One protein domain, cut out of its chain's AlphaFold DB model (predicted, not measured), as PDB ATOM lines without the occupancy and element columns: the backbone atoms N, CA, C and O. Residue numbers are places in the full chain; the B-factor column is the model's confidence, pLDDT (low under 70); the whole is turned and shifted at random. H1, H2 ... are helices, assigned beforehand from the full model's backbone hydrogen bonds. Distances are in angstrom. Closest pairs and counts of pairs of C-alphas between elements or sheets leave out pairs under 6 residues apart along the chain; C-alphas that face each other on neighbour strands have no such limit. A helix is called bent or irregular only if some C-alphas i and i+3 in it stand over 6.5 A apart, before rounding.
ATOM      1  N   MET A   2     124.369 172.276 196.700       60.97
ATOM      2  CA  MET A   2     124.629 173.197 195.576       60.97
ATOM      3  C   MET A   2     123.371 173.892 195.008       60.97
ATOM      4  O   MET A   2     123.354 175.112 194.914       60.97
ATOM      5  N   ALA A   3     122.282 173.159 194.735       67.69
ATOM      6  CA  ALA A   3     121.071 173.735 194.128       67.69
ATOM      7  C   ALA A   3     120.400 174.855 194.957       67.69
ATOM      8  O   ALA A   3     119.923 175.827 194.380       67.69
ATOM      9  N   LEU A   4     120.400 174.762 196.296       80.19
ATOM     10  CA  LEU A   4     119.717 175.740 197.158       80.19
ATOM     11  C   LEU A   4     120.377 177.122 197.104       80.19
ATOM     12  O   LEU A   4     119.685 178.130 196.994       80.19
ATOM     13  N   ASN A   5     121.710 177.172 197.142       84.81
ATOM     14  CA  ASN A   5     122.436 178.441 197.109       84.81
ATOM     15  C   ASN A   5     122.194 179.186 195.791       84.81
ATOM     16  O   ASN A   5     122.028 180.402 195.804       84.81
ATOM     17  N   HIS A   6     122.143 178.472 194.662       85.06
ATOM     18  CA  HIS A   6     121.858 179.093 193.366       85.06
ATOM     19  C   HIS A   6     120.397 179.532 193.235       85.06
ATOM     20  O   HIS A   6     120.159 180.626 192.733       85.06
ATOM     21  N   LEU A   7     119.446 178.736 193.742       87.94
ATOM     22  CA  LEU A   7     118.026 179.100 193.806       87.94
ATOM     23  C   LEU A   7     117.817 180.405 194.584       87.94
ATOM     24  O   LEU A   7     117.243 181.352 194.056       87.94
ATOM     25  N   LEU A   8     118.335 180.481 195.813       90.69
ATOM     26  CA  LEU A   8     118.185 181.670 196.657       90.69
ATOM     27  C   LEU A   8     118.958 182.870 196.106       90.69
ATOM     28  O   LEU A   8     118.473 183.995 196.167       90.69
ATOM     29  N   ARG A   9     120.140 182.648 195.523       89.62
ATOM     30  CA  ARG A   9     120.899 183.724 194.881       89.62
ATOM     31  C   ARG A   9     120.154 184.304 193.686       89.62
ATOM     32  O   ARG A   9     120.129 185.523 193.544       89.62
ATOM     33  N   PHE A  10     119.565 183.461 192.837       91.88
ATOM     34  CA  PHE A  10     118.764 183.959 191.724       91.88
ATOM     35  C   PHE A  10     117.514 184.679 192.223       91.88
ATOM     36  O   PHE A  10     117.243 185.775 191.753       91.88
ATOM     37  N   TYR A  11     116.819 184.117 193.214       94.62
ATOM     38  CA  TYR A  11     115.665 184.755 193.842       94.62
ATOM     39  C   TYR A  11     115.988 186.185 194.306       94.62
ATOM     40  O   TYR A  11     115.346 187.135 193.866       94.62
ATOM     41  N   VAL A  12     117.045 186.359 195.104       93.12
ATOM     42  CA  VAL A  12     117.483 187.683 195.580       93.12
ATOM     43  C   VAL A  12     117.851 188.595 194.409       93.12
ATOM     44  O   VAL A  12     117.373 189.721 194.322       93.12
ATOM     45  N   ASN A  13     118.644 188.100 193.455       91.44
ATOM     46  CA  ASN A  13     119.036 188.879 192.284       91.44
ATOM     47  C   ASN A  13     117.832 189.363 191.462       91.44
ATOM     48  O   ASN A  13     117.824 190.520 191.034       91.44
ATOM     49  N   TYR A  14     116.840 188.496 191.251       94.12
ATOM     50  CA  TYR A  14     115.616 188.815 190.532       94.12
ATOM     51  C   TYR A  14     114.826 189.893 191.272       94.12
ATOM     52  O   TYR A  14     114.526 190.923 190.678       94.12
ATOM     53  N   HIS A  15     114.554 189.713 192.567       94.38
ATOM     54  CA  HIS A  15     113.776 190.679 193.348       94.38
ATOM     55  C   HIS A  15     114.460 192.043 193.483       94.38
ATOM     56  O   HIS A  15     113.783 193.063 193.369       94.38
ATOM     57  N   ASP A  16     115.779 192.070 193.663       91.31
ATOM     58  CA  ASP A  16     116.503 193.315 193.929       91.31
ATOM     59  C   ASP A  16     116.872 194.077 192.649       91.31
ATOM     60  O   ASP A  16     116.904 195.307 192.652       91.31
ATOM     61  N   ASN A  17     117.168 193.373 191.546       89.31
ATOM     62  CA  ASN A  17     117.762 193.994 190.352       89.31
ATOM     63  C   ASN A  17     116.891 193.918 189.095       89.31
ATOM     64  O   ASN A  17     116.962 194.822 188.264       89.31
ATOM     65  N   GLU A  18     116.119 192.845 188.907       94.75
ATOM     66  CA  GLU A  18     115.369 192.633 187.662       94.75
ATOM     67  C   GLU A  18     113.903 193.025 187.798       94.75
ATOM     68  O   GLU A  18     113.391 193.802 186.995       94.75
ATOM     69  N   LYS A  19     113.230 192.520 188.834       96.06
ATOM     70  CA  LYS A  19     111.795 192.682 189.044       96.06
ATOM     71  C   LYS A  19     111.361 194.153 189.061       96.06
ATOM     72  O   LYS A  19     110.407 194.459 188.352       96.06
ATOM     73  N   PRO A  20     112.044 195.087 189.757       97.44
ATOM     74  CA  PRO A  20     111.626 196.490 189.755       97.44
ATOM     75  C   PRO A  20     111.682 197.118 188.355       97.44
ATOM     76  O   PRO A  20     110.804 197.891 187.983       97.44
ATOM     77  N   LEU A  21     112.685 196.748 187.550       97.44
ATOM     78  CA  LEU A  21     112.806 197.190 186.161       97.44
ATOM     79  C   LEU A  21     111.699 196.583 185.286       97.44
ATOM     80  O   LEU A  21     111.033 197.310 184.551       97.44
ATOM     81  N   ILE A  22     111.483 195.271 185.387       97.19
ATOM     82  CA  ILE A  22     110.463 194.541 184.622       97.19
ATOM     83  C   ILE A  22     109.058 195.062 184.949       97.19
ATOM     84  O   ILE A  22     108.259 195.289 184.043       97.19
ATOM     85  N   ASP A  23     108.755 195.304 186.225       98.06
ATOM     86  CA  ASP A  23     107.460 195.830 186.662       98.06
ATOM     87  C   ASP A  23     107.181 197.216 186.053       98.06
ATOM     88  O   ASP A  23     106.051 197.486 185.644       98.06
ATOM     89  N   LEU A  24     108.194 198.087 185.963       98.31
ATOM     90  CA  LEU A  24     108.063 199.398 185.316       98.31
ATOM     91  C   LEU A  24     107.914 199.280 183.796       98.31
ATOM     92  O   LEU A  24     107.120 200.017 183.215       98.31
ATOM     93  N   ILE A  25     108.623 198.345 183.154       97.12
ATOM     94  CA  ILE A  25     108.472 198.050 181.719       97.12
ATOM     95  C   ILE A  25     107.045 197.585 181.412       97.12
ATOM     96  O   ILE A  25     106.430 198.106 180.486       97.12
ATOM     97  N   LYS A  26     106.491 196.665 182.214       95.88
ATOM     98  CA  LYS A  26     105.112 196.161 182.069       95.88
ATOM     99  C   LYS A  26     104.049 197.240 182.288       95.88
ATOM    100  O   LYS A  26     102.957 197.134 181.749       95.88
ATOM    101  N   GLN A  27     104.365 198.264 183.080       97.56
ATOM    102  CA  GLN A  27     103.519 199.444 183.290       97.56
ATOM    103  C   GLN A  27     103.766 200.555 182.254       97.56
ATOM    104  O   GLN A  27     103.229 201.648 182.416       97.56
ATOM    105  N   GLU A  28     104.620 200.321 181.251       96.06
ATOM    106  CA  GLU A  28     105.034 201.309 180.242       96.06
ATOM    107  C   GLU A  28     105.678 202.583 180.833       96.06
ATOM    108  O   GLU A  28     105.766 203.638 180.201       96.06
ATOM    109  N   LYS A  29     106.211 202.498 182.058       98.06
ATOM    110  CA  LYS A  29     106.881 203.602 182.762       98.06
ATOM    111  C   LYS A  29     108.345 203.725 182.346       98.06
ATOM    112  O   LYS A  29     109.260 203.703 183.169       98.06
ATOM    113  N   TYR A  30     108.597 203.879 181.046       97.38
ATOM    114  CA  TYR A  30     109.949 203.788 180.477       97.38
ATOM    115  C   TYR A  30     110.930 204.859 180.970       97.38
ATOM    116  O   TYR A  30     112.133 204.609 181.020       97.38
ATOM    117  N   LYS A  31     110.435 206.041 181.362       97.12
ATOM    118  CA  LYS A  31     111.275 207.096 181.957       97.12
ATOM    119  C   LYS A  31     111.789 206.701 183.343       97.12
ATOM    120  O   LYS A  31     112.958 206.917 183.641       97.12
ATOM    121  N   GLU A  32     110.931 206.098 184.163       97.94
ATOM    122  CA  GLU A  32     111.283 205.603 185.501       97.94
ATOM    123  C   GLU A  32     112.144 204.335 185.422       97.94
ATOM    124  O   GLU A  32     113.025 204.122 186.250       97.94
ATOM    125  N   ALA A  33     111.931 203.510 184.393       97.81
ATOM    126  CA  ALA A  33     112.709 202.300 184.144       97.81
ATOM    127  C   ALA A  33     114.162 202.589 183.724       97.81
ATOM    128  O   ALA A  33     115.055 201.794 184.012       97.81
ATOM    129  N   PHE A  34     114.432 203.719 183.060       97.69
ATOM    130  CA  PHE A  34     115.740 203.990 182.456       97.69
ATOM    131  C   PHE A  34     116.930 203.978 183.445       97.69
ATOM    132  O   PHE A  34     117.928 203.310 183.156       97.69
ATOM    133  N   PRO A  35     116.867 204.621 184.630       96.75
ATOM    134  CA  PRO A  35     117.936 204.504 185.623       96.75
ATOM    135  C   PRO A  35     118.192 203.056 186.069       96.75
ATOM    136  O   PRO A  35     119.346 202.644 186.198       96.75
ATOM    137  N   LEU A  36     117.132 202.258 186.246       96.88
ATOM    138  CA  LEU A  36     117.255 200.844 186.616       96.88
ATOM    139  C   LEU A  36     117.831 200.004 185.476       96.88
ATOM    140  O   LEU A  36     118.632 199.108 185.724       96.88
ATOM    141  N   PHE A  37     117.505 200.331 184.226       96.31
ATOM    142  CA  PHE A  37     118.114 199.718 183.049       96.31
ATOM    143  C   PHE A  37     119.634 199.932 183.015       96.31
ATOM    144  O   PHE A  37     120.383 198.995 182.728       96.31
ATOM    145  N   ILE A  38     120.119 201.132 183.356       94.56
ATOM    146  CA  ILE A  38     121.563 201.403 183.444       94.56
ATOM    147  C   ILE A  38     122.211 200.519 184.517       94.56
ATOM    148  O   ILE A  38     123.256 199.914 184.254       94.56
ATOM    149  N   SER A  39     121.592 200.409 185.697       93.56
ATOM    150  CA  SER A  39     122.061 199.533 186.778       93.56
ATOM    151  C   SER A  39     122.066 198.063 186.358       93.56
ATOM    152  O   SER A  39     123.087 197.391 186.497       93.56
ATOM    153  N   PHE A  40     120.980 197.579 185.750       94.00
ATOM    154  CA  PHE A  40     120.864 196.226 185.202       94.00
ATOM    155  C   PHE A  40     121.982 195.923 184.200       94.00
ATOM    156  O   PHE A  40     122.627 194.876 184.276       94.00
ATOM    157  N   LYS A  41     122.277 196.858 183.291       91.75
ATOM    158  CA  LYS A  41     123.309 196.685 182.263       91.75
ATOM    159  C   LYS A  41     124.699 196.429 182.865       91.75
ATOM    160  O   LYS A  41     125.515 195.736 182.251       91.75
ATOM    161  N   ASN A  42     124.956 196.976 184.051       87.00
ATOM    162  CA  ASN A  42     126.231 196.896 184.762       87.00
ATOM    163  C   ASN A  42     126.204 195.926 185.958       87.00
ATOM    164  O   ASN A  42     127.181 195.860 186.702       87.00
ATOM    165  N   SER A  43     125.110 195.183 186.150       87.12
ATOM    166  CA  SER A  43     124.957 194.202 187.226       87.12
ATOM    167  C   SER A  43     125.689 192.889 186.903       87.12
ATOM    168  O   SER A  43     126.492 192.808 185.968       87.12
ATOM    169  N   TYR A  44     125.357 191.814 187.627       83.88
ATOM    170  CA  TYR A  44     125.819 190.454 187.330       83.88
ATOM    171  C   TYR A  44     125.569 190.020 185.874       83.88
ATOM    172  O   TYR A  44     126.313 189.194 185.347       83.88
ATOM    173  N   MET A  45     124.579 190.610 185.194       87.44
ATOM    174  CA  MET A  45     124.275 190.345 183.786       87.44
ATOM    175  C   MET A  45     125.405 190.759 182.828       87.44
ATOM    176  O   MET A  45     125.501 190.224 181.719       87.44
ATOM    177  N   SER A  46     126.283 191.680 183.251       85.12
ATOM    178  CA  SER A  46     127.499 192.092 182.531       85.12
ATOM    179  C   SER A  46     127.256 192.493 181.068       85.12
ATOM    180  O   SER A  46     128.088 192.243 180.192       85.12
ATOM    181  N   VAL A  47     126.107 193.104 180.775       90.62
ATOM    182  CA  VAL A  47     125.692 193.443 179.404       90.62
ATOM    183  C   VAL A  47     126.488 194.627 178.855       90.62
ATOM    184  O   VAL A  47     126.828 194.653 177.669       90.62
ATOM    185  N   GLY A  48     126.849 195.579 179.720       88.69
ATOM    186  CA  GLY A  48     127.449 196.862 179.350       88.69
ATOM    187  C   GLY A  48     128.748 196.748 178.561       88.69
ATOM    188  O   GLY A  48     128.983 197.563 177.675       88.69
ATOM    189  N   ARG A  49     129.528 195.684 178.795       90.50
ATOM    190  CA  ARG A  49     130.805 195.411 178.111       90.50
ATOM    191  C   ARG A  49     130.693 195.207 176.596       90.50
ATOM    192  O   ARG A  49     131.714 195.173 175.923       90.50
ATOM    193  N   ASN A  50     129.484 195.012 176.065       92.31
ATOM    194  CA  ASN A  50     129.259 194.797 174.632       92.31
ATOM    195  C   ASN A  50     129.034 196.106 173.856       92.31
ATOM    196  O   ASN A  50     129.078 196.095 172.628       92.31
ATOM    197  N   PHE A  51     128.808 197.225 174.550       93.81
ATOM    198  CA  PHE A  51     128.371 198.485 173.949       93.81
ATOM    199  C   PHE A  51     129.407 199.595 174.099       93.81
ATOM    200  O   PHE A  51     130.095 199.691 175.114       93.81
ATOM    201  N   LYS A  52     129.482 200.478 173.100       93.75
ATOM    202  CA  LYS A  52     130.300 201.694 173.167       93.75
ATOM    203  C   LYS A  52     129.767 202.633 174.254       93.75
ATOM    204  O   LYS A  52     128.554 202.810 174.394       93.75
ATOM    205  N   GLY A  53     130.677 203.268 174.993       92.06
ATOM    206  CA  GLY A  53     130.334 204.253 176.024       92.06
ATOM    207  C   GLY A  53     129.514 205.429 175.480       92.06
ATOM    208  O   GLY A  53     129.581 205.739 174.293       92.06
ATOM    209  N   GLY A  54     128.722 206.065 176.348       92.19
ATOM    210  CA  GLY A  54     127.935 207.262 176.010       92.19
ATOM    211  C   GLY A  54     126.622 207.019 175.257       92.19
ATOM    212  O   GLY A  54     125.923 207.977 174.967       92.19
ATOM    213  N   ASN A  55     126.246 205.767 174.971       94.88
ATOM    214  CA  ASN A  55     125.060 205.455 174.160       94.88
ATOM    215  C   ASN A  55     123.865 204.895 174.955       94.88
ATOM    216  O   ASN A  55     122.998 204.253 174.372       94.88
ATOM    217  N   ASN A  56     123.816 205.068 176.281       95.31
ATOM    218  CA  ASN A  56     122.788 204.424 177.114       95.31
ATOM    219  C   ASN A  56     121.359 204.788 176.693       95.31
ATOM    220  O   ASN A  56     120.531 203.890 176.586       95.31
ATOM    221  N   GLU A  57     121.097 206.069 176.430       96.88
ATOM    222  CA  GLU A  57     119.784 206.557 175.987       96.88
ATOM    223  C   GLU A  57     119.402 205.935 174.646       96.88
ATOM    224  O   GLU A  57     118.385 205.261 174.558       96.88
ATOM    225  N   LYS A  58     120.280 206.021 173.641       97.38
ATOM    226  CA  LYS A  58     120.024 205.434 172.320       97.38
ATOM    227  C   LYS A  58     119.810 203.917 172.371       97.38
ATOM    228  O   LYS A  58     118.963 203.397 171.650       97.38
ATOM    229  N   ILE A  59     120.556 203.192 173.212       96.81
ATOM    230  CA  ILE A  59     120.345 201.748 173.421       96.81
ATOM    231  C   ILE A  59     118.960 201.504 174.023       96.81
ATOM    232  O   ILE A  59     118.255 200.615 173.554       96.81
ATOM    233  N   TRP A  60     118.577 202.278 175.039       97.50
ATOM    234  CA  TRP A  60     117.278 202.161 175.695       97.50
ATOM    235  C   TRP A  60     116.124 202.484 174.746       97.50
ATOM    236  O   TRP A  60     115.214 201.675 174.618       97.50
ATOM    237  N   GLU A  61     116.195 203.600 174.025       97.38
ATOM    238  CA  GLU A  61     115.204 204.025 173.029       97.38
ATOM    239  C   GLU A  61     115.043 202.999 171.907       97.38
ATOM    240  O   GLU A  61     113.929 202.625 171.543       97.38
ATOM    241  N   THR A  62     116.166 202.490 171.394       96.88
ATOM    242  CA  THR A  62     116.148 201.418 170.395       96.88
ATOM    243  C   THR A  62     115.503 200.172 170.980       96.88
ATOM    244  O   THR A  62     114.671 199.566 170.321       96.88
ATOM    245  N   LEU A  63     115.852 199.798 172.215       97.06
ATOM    246  CA  LEU A  63     115.280 198.635 172.871       97.06
ATOM    247  C   LEU A  63     113.768 198.794 173.036       97.06
ATOM    248  O   LEU A  63     113.054 197.914 172.587       97.06
ATOM    249  N   ILE A  64     113.255 199.867 173.637       96.88
ATOM    250  CA  ILE A  64     111.807 200.022 173.886       96.88
ATOM    251  C   ILE A  64     110.978 200.034 172.596       96.88
ATOM    252  O   ILE A  64     109.884 199.488 172.593       96.88
ATOM    253  N   ALA A  65     111.505 200.599 171.505       95.81
ATOM    254  CA  ALA A  65     110.803 200.685 170.224       95.81
ATOM    255  C   ALA A  65     110.960 199.432 169.343       95.81
ATOM    256  O   ALA A  65     110.362 199.354 168.270       95.81
ATOM    257  N   PHE A  66     111.810 198.482 169.740       97.06
ATOM    258  CA  PHE A  66     112.150 197.322 168.926       97.06
ATOM    259  C   PHE A  66     111.115 196.202 169.038       97.06
ATOM    260  O   PHE A  66     110.790 195.768 170.138       97.06
ATOM    261  N   GLU A  67     110.727 195.636 167.898       95.25
ATOM    262  CA  GLU A  67     109.918 194.420 167.800       95.25
ATOM    263  C   GLU A  67     110.555 193.433 166.799       95.25
ATOM    264  O   GLU A  67     111.170 193.867 165.817       95.25
ATOM    265  N   PRO A  68     110.406 192.106 166.991       94.19
ATOM    266  CA  PRO A  68     109.596 191.454 168.022       94.19
ATOM    267  C   PRO A  68     110.305 191.325 169.383       94.19
ATOM    268  O   PRO A  68     111.515 191.106 169.446       94.19
ATOM    269  N   LYS A  69     109.554 191.386 170.485       94.38
ATOM    270  CA  LYS A  69     110.035 191.132 171.860       94.38
ATOM    271  C   LYS A  69     110.048 189.657 172.259       94.38
ATOM    272  O   LYS A  69     109.571 189.308 173.325       94.38
ATOM    273  N   ASN A  70     110.591 188.794 171.411       95.25
ATOM    274  CA  ASN A  70     110.627 187.351 171.654       95.25
ATOM    275  C   ASN A  70     111.960 186.738 171.195       95.25
ATOM    276  O   ASN A  70     112.905 187.446 170.836       95.25
ATOM    277  N   GLN A  71     112.024 185.409 171.177       93.81
ATOM    278  CA  GLN A  71     113.193 184.641 170.757       93.81
ATOM    279  C   GLN A  71     113.755 185.082 169.387       93.81
ATOM    280  O   GLN A  71     114.960 185.316 169.269       93.81
ATOM    281  N   ASP A  72     112.897 185.295 168.382       93.50
ATOM    282  CA  ASP A  72     113.294 185.754 167.037       93.50
ATOM    283  C   ASP A  72     113.860 187.183 167.045       93.50
ATOM    284  O   ASP A  72     114.636 187.582 166.168       93.50
ATOM    285  N   GLY A  73     113.461 187.973 168.040       96.19
ATOM    286  CA  GLY A  73     113.912 189.338 168.257       96.19
ATOM    287  C   GLY A  73     115.379 189.445 168.643       96.19
ATOM    288  O   GLY A  73     116.003 190.465 168.375       96.19
ATOM    289  N   VAL A  74     115.966 188.403 169.234       97.06
ATOM    290  CA  VAL A  74     117.334 188.456 169.772       97.06
ATOM    291  C   VAL A  74     118.373 188.713 168.681       97.06
ATOM    292  O   VAL A  74     119.216 189.604 168.829       97.06
ATOM    293  N   VAL A  75     118.318 187.955 167.582       95.50
ATOM    294  CA  VAL A  75     119.264 188.101 166.463       95.50
ATOM    295  C   VAL A  75     119.053 189.445 165.769       95.50
ATOM    296  O   VAL A  75     120.003 190.204 165.593       95.50
ATOM    297  N   LYS A  76     117.795 189.795 165.494       96.19
ATOM    298  CA  LYS A  76     117.410 191.056 164.848       96.19
ATOM    299  C   LYS A  76     117.806 192.289 165.672       96.19
ATOM    300  O   LYS A  76     118.263 193.285 165.115       96.19
ATOM    301  N   LEU A  77     117.689 192.229 167.000       96.88
ATOM    302  CA  LEU A  77     118.127 193.305 167.890       96.88
ATOM    303  C   LEU A  77     119.654 193.459 167.856       96.88
ATOM    304  O   LEU A  77     120.165 194.578 167.831       96.88
ATOM    305  N   SER A  78     120.385 192.343 167.809       95.44
ATOM    306  CA  SER A  78     121.845 192.351 167.673       95.44
ATOM    307  C   SER A  78     122.289 192.999 166.362       95.44
ATOM    308  O   SER A  78     123.169 193.865 166.361       95.44
ATOM    309  N   GLU A  79     121.638 192.648 165.253       94.81
ATOM    310  CA  GLU A  79     121.859 193.262 163.940       94.81
ATOM    311  C   GLU A  79     121.546 194.758 163.959       94.81
ATOM    312  O   GLU A  79     122.362 195.555 163.497       94.81
ATOM    313  N   LYS A  80     120.425 195.157 164.571       95.88
ATOM    314  CA  LYS A  80     120.020 196.560 164.712       95.88
ATOM    315  C   LYS A  80     121.024 197.377 165.531       95.88
ATOM    316  O   LYS A  80     121.422 198.468 165.127       95.88
ATOM    317  N   PHE A  81     121.498 196.862 166.663       96.38
ATOM    318  CA  PHE A  81     122.544 197.545 167.427       96.38
ATOM    319  C   PHE A  81     123.870 197.616 166.669       96.38
ATOM    320  O   PHE A  81     124.604 198.602 166.797       96.38
ATOM    321  N   SER A  82     124.183 196.592 165.873       94.56
ATOM    322  CA  SER A  82     125.355 196.593 165.003       94.56
ATOM    323  C   SER A  82     125.235 197.662 163.911       94.56
ATOM    324  O   SER A  82     126.159 198.461 163.754       94.56
ATOM    325  N   SER A  83     124.095 197.740 163.211       93.94
ATOM    326  CA  SER A  83     123.844 198.736 162.158       93.94
ATOM    327  C   SER A  83     123.880 200.164 162.691       93.94
ATOM    328  O   SER A  83     124.379 201.067 162.027       93.94
ATOM    329  N   ASP A  84     123.413 200.362 163.922       94.44
ATOM    330  CA  ASP A  84     123.391 201.671 164.577       94.44
ATOM    331  C   ASP A  84     124.752 202.082 165.155       94.44
ATOM    332  O   ASP A  84     124.878 203.159 165.751       94.44
ATOM    333  N   GLY A  85     125.767 201.226 164.995       93.81
ATOM    334  CA  GLY A  85     127.133 201.461 165.441       93.81
ATOM    335  C   GLY A  85     127.299 201.439 166.960       93.81
ATOM    336  O   GLY A  85     128.275 202.007 167.455       93.81
ATOM    337  N   LEU A  86     126.379 200.805 167.694       95.25
ATOM    338  CA  LEU A  86     126.310 200.829 169.161       95.25
ATOM    339  C   LEU A  86     127.217 199.791 169.836       95.25
ATOM    340  O   LEU A  86     127.580 199.954 171.003       95.25
ATOM    341  N   LEU A  87     127.601 198.735 169.118       93.94
ATOM    342  CA  LEU A  87     128.388 197.621 169.653       93.94
ATOM    343  C   LEU A  87     129.904 197.857 169.556       93.94
ATOM    344  O   LEU A  87     130.385 198.506 168.628       93.94
ATOM    345  N   ILE A  88     130.669 197.296 170.501       89.94
ATOM    346  CA  ILE A  88     132.147 197.278 170.451       89.94
ATOM    347  C   ILE A  88     132.647 196.258 169.419       89.94
ATOM    348  O   ILE A  88     133.617 196.517 168.710       89.94
ATOM    349  N   LYS A  89     131.996 195.094 169.343       81.88
ATOM    350  CA  LYS A  89     132.294 194.019 168.389       81.88
ATOM    351  C   LYS A  89     131.042 193.682 167.592       81.88
ATOM    352  O   LYS A  89     129.933 193.890 168.080       81.88
ATOM    353  N   GLN A  90     131.226 193.167 166.379       63.88
ATOM    354  CA  GLN A  90     130.109 192.671 165.583       63.88
ATOM    355  C   GLN A  90     129.466 191.489 166.320       63.88
ATOM    356  O   GLN A  90     130.161 190.554 166.712       63.88
ATOM    357  N   ASN A  91     128.148 191.574 166.495       67.00
ATOM    358  CA  ASN A  91     127.276 190.607 167.153       67.00
ATOM    359  C   ASN A  91     127.338 190.558 168.696       67.00
ATOM    360  O   ASN A  91     128.333 190.178 169.311       67.00
ATOM    361  N   ALA A  92     126.212 190.894 169.326       87.19
ATOM    362  CA  ALA A  92     126.006 190.860 170.765       87.19
ATOM    363  C   ALA A  92     124.768 190.025 171.144       87.19
ATOM    364  O   ALA A  92     123.993 190.456 171.998       87.19
ATOM    365  N   ILE A  93     124.594 188.824 170.557       94.62
ATOM    366  CA  ILE A  93     123.494 187.886 170.896       94.62
ATOM    367  C   ILE A  93     123.318 187.765 172.414       94.62
ATOM    368  O   ILE A  93     122.215 187.953 172.907       94.62
ATOM    369  N   SER A  94     124.405 187.560 173.168       93.50
ATOM    370  CA  SER A  94     124.346 187.447 174.636       93.50
ATOM    371  C   SER A  94     123.749 188.674 175.330       93.50
ATOM    372  O   SER A  94     123.006 188.550 176.302       93.50
ATOM    373  N   ALA A  95     124.079 189.876 174.854       94.62
ATOM    374  CA  ALA A  95     123.500 191.107 175.378       94.62
ATOM    375  C   ALA A  95     122.025 191.231 174.992       94.62
ATOM    376  O   ALA A  95     121.194 191.585 175.824       94.62
ATOM    377  N   CYS A  96     121.706 190.922 173.738       96.69
ATOM    378  CA  CYS A  96     120.366 191.073 173.193       96.69
ATOM    379  C   CYS A  96     119.394 190.076 173.820       96.69
ATOM    380  O   CYS A  96     118.306 190.484 174.206       96.69
ATOM    381  N   SER A  97     119.797 188.825 174.053       97.19
ATOM    382  CA  SER A  97     118.968 187.847 174.765       97.19
ATOM    383  C   SER A  97     118.674 188.286 176.202       97.19
ATOM    384  O   SER A  97     117.566 188.097 176.684       97.19
ATOM    385  N   LYS A  98     119.634 188.940 176.877       95.94
ATOM    386  CA  LYS A  98     119.443 189.517 178.224       95.94
ATOM    387  C   LYS A  98     118.538 190.752 178.222       95.94
ATOM    388  O   LYS A  98     117.876 191.017 179.216       95.94
ATOM    389  N   PHE A  99     118.518 191.523 177.139       96.88
ATOM    390  CA  PHE A  99     117.602 192.654 177.006       96.88
ATOM    391  C   PHE A  99     116.191 192.226 176.628       96.88
ATOM    392  O   PHE A  99     115.252 192.744 177.220       96.88
ATOM    393  N   ILE A 100     116.025 191.293 175.688       97.50
ATOM    394  CA  ILE A 100     114.698 190.773 175.337       97.50
ATOM    395  C   ILE A 100     114.079 190.032 176.530       97.50
ATOM    396  O   ILE A 100     112.886 190.191 176.760       97.50
ATOM    397  N   TRP A 101     114.888 189.354 177.354       96.06
ATOM    398  CA  TRP A 101     114.459 188.769 178.631       96.06
ATOM    399  C   TRP A 101     113.650 189.732 179.519       96.06
ATOM    400  O   TRP A 101     112.710 189.309 180.176       96.06
ATOM    401  N   LEU A 102     113.955 191.036 179.520       95.94
ATOM    402  CA  LEU A 102     113.206 192.022 180.317       95.94
ATOM    403  C   LEU A 102     111.743 192.202 179.864       95.94
ATOM    404  O   LEU A 102     110.948 192.790 180.595       95.94
ATOM    405  N   PHE A 103     111.412 191.748 178.655       96.62
ATOM    406  CA  PHE A 103     110.090 191.849 178.035       96.62
ATOM    407  C   PHE A 103     109.404 190.483 177.941       96.62
ATOM    408  O   PHE A 103     108.195 190.403 178.145       96.62
TER     409      PHE A 103
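This is residues 2 to 103 of the 183 residues of an uncharacterized protein of Jiulongibacter sediminis (UniProt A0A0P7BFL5). A compact body of crossed helices has one arm sticking out of it, residues 2 to 12, which belong to the long bent helix H1. In the body the second arm of H1, H1b, folds back with H2 as a helical hairpin, H3 packs on H2, and H4 and H5 pack on each other, with H5 the helix nearest to the mean of the C-alphas. The printed part has 102 residues with five named helices, H1 to H5 in chain order, and no named strand; the class is all helix. The whole is compact, with a radius of gyration of the C-alphas of 13.7 A, and spans 42 by 31 by 27 A, the free arm adding to its length.

H1, residues 2 to 26, was assigned as one helix by its hydrogen bonds but is bent, with C-alphas 16 and 19 6.8 A apart. Its arms H1a, residues 2 to 16, and H1b, residues 19 to 26, are near each other at a steep tilt of 53 degrees. H1b touches H2, residues 30 to 41, opposite ways at a steep tilt of 40 degrees, as a hairpin; their closest C-alphas, of Leu 21 and Ala 33, are 5.5 A apart. H2 is only just irregular, with C-alphas 32 and 35 6.7 A apart. H2 touches H3, residues 56 to 65, at a steep tilt of 61 degrees; the closest C-alphas, of Ile 38 and Asn 56, are 7.1 A apart. H4, residues 73 to 83, touches H5, residues 93 to 100, at a steep tilt of 65 degrees; the closest C-alphas, of Val 74 and Cys 96, are 5.3 A apart. H3 is close to but not clearly touching H4, with the C-alphas of Ile 59 and Phe 81 the closest at 7.6 A. H3 is likewise close to but not clearly touching H5, with the C-alphas of Leu 63 and Phe 99 the closest at 7.6 A. H1a is apart from H2, H3, H4 and H5. Each O i to N i+4 pair is within hydrogen-bond range in H1b, H3, H4 and H5, against 10 of 11 in H1a and 6 of 8 in H2.

H1a is 21.8 A long from C-alpha 2 at (124.629, 173.197, 195.576) to C-alpha 16, and H1b 10.3 A. H2 measures 15.2 A, H3 14.3 A and H4 15.0 A. H5 measures 10.3 A and ends with C-alpha 100 at (114.698, 190.773, 175.337).

The C-alphas of Met 2 and Asp 84, the two farthest apart, are 42.1 A apart. The printed part has no cut. The link from H2 to H3, residues 42 to 55, is long. The mean pLDDT of the printed part is 92.8; residues 2 to 3 and 90 to 91 are under 70.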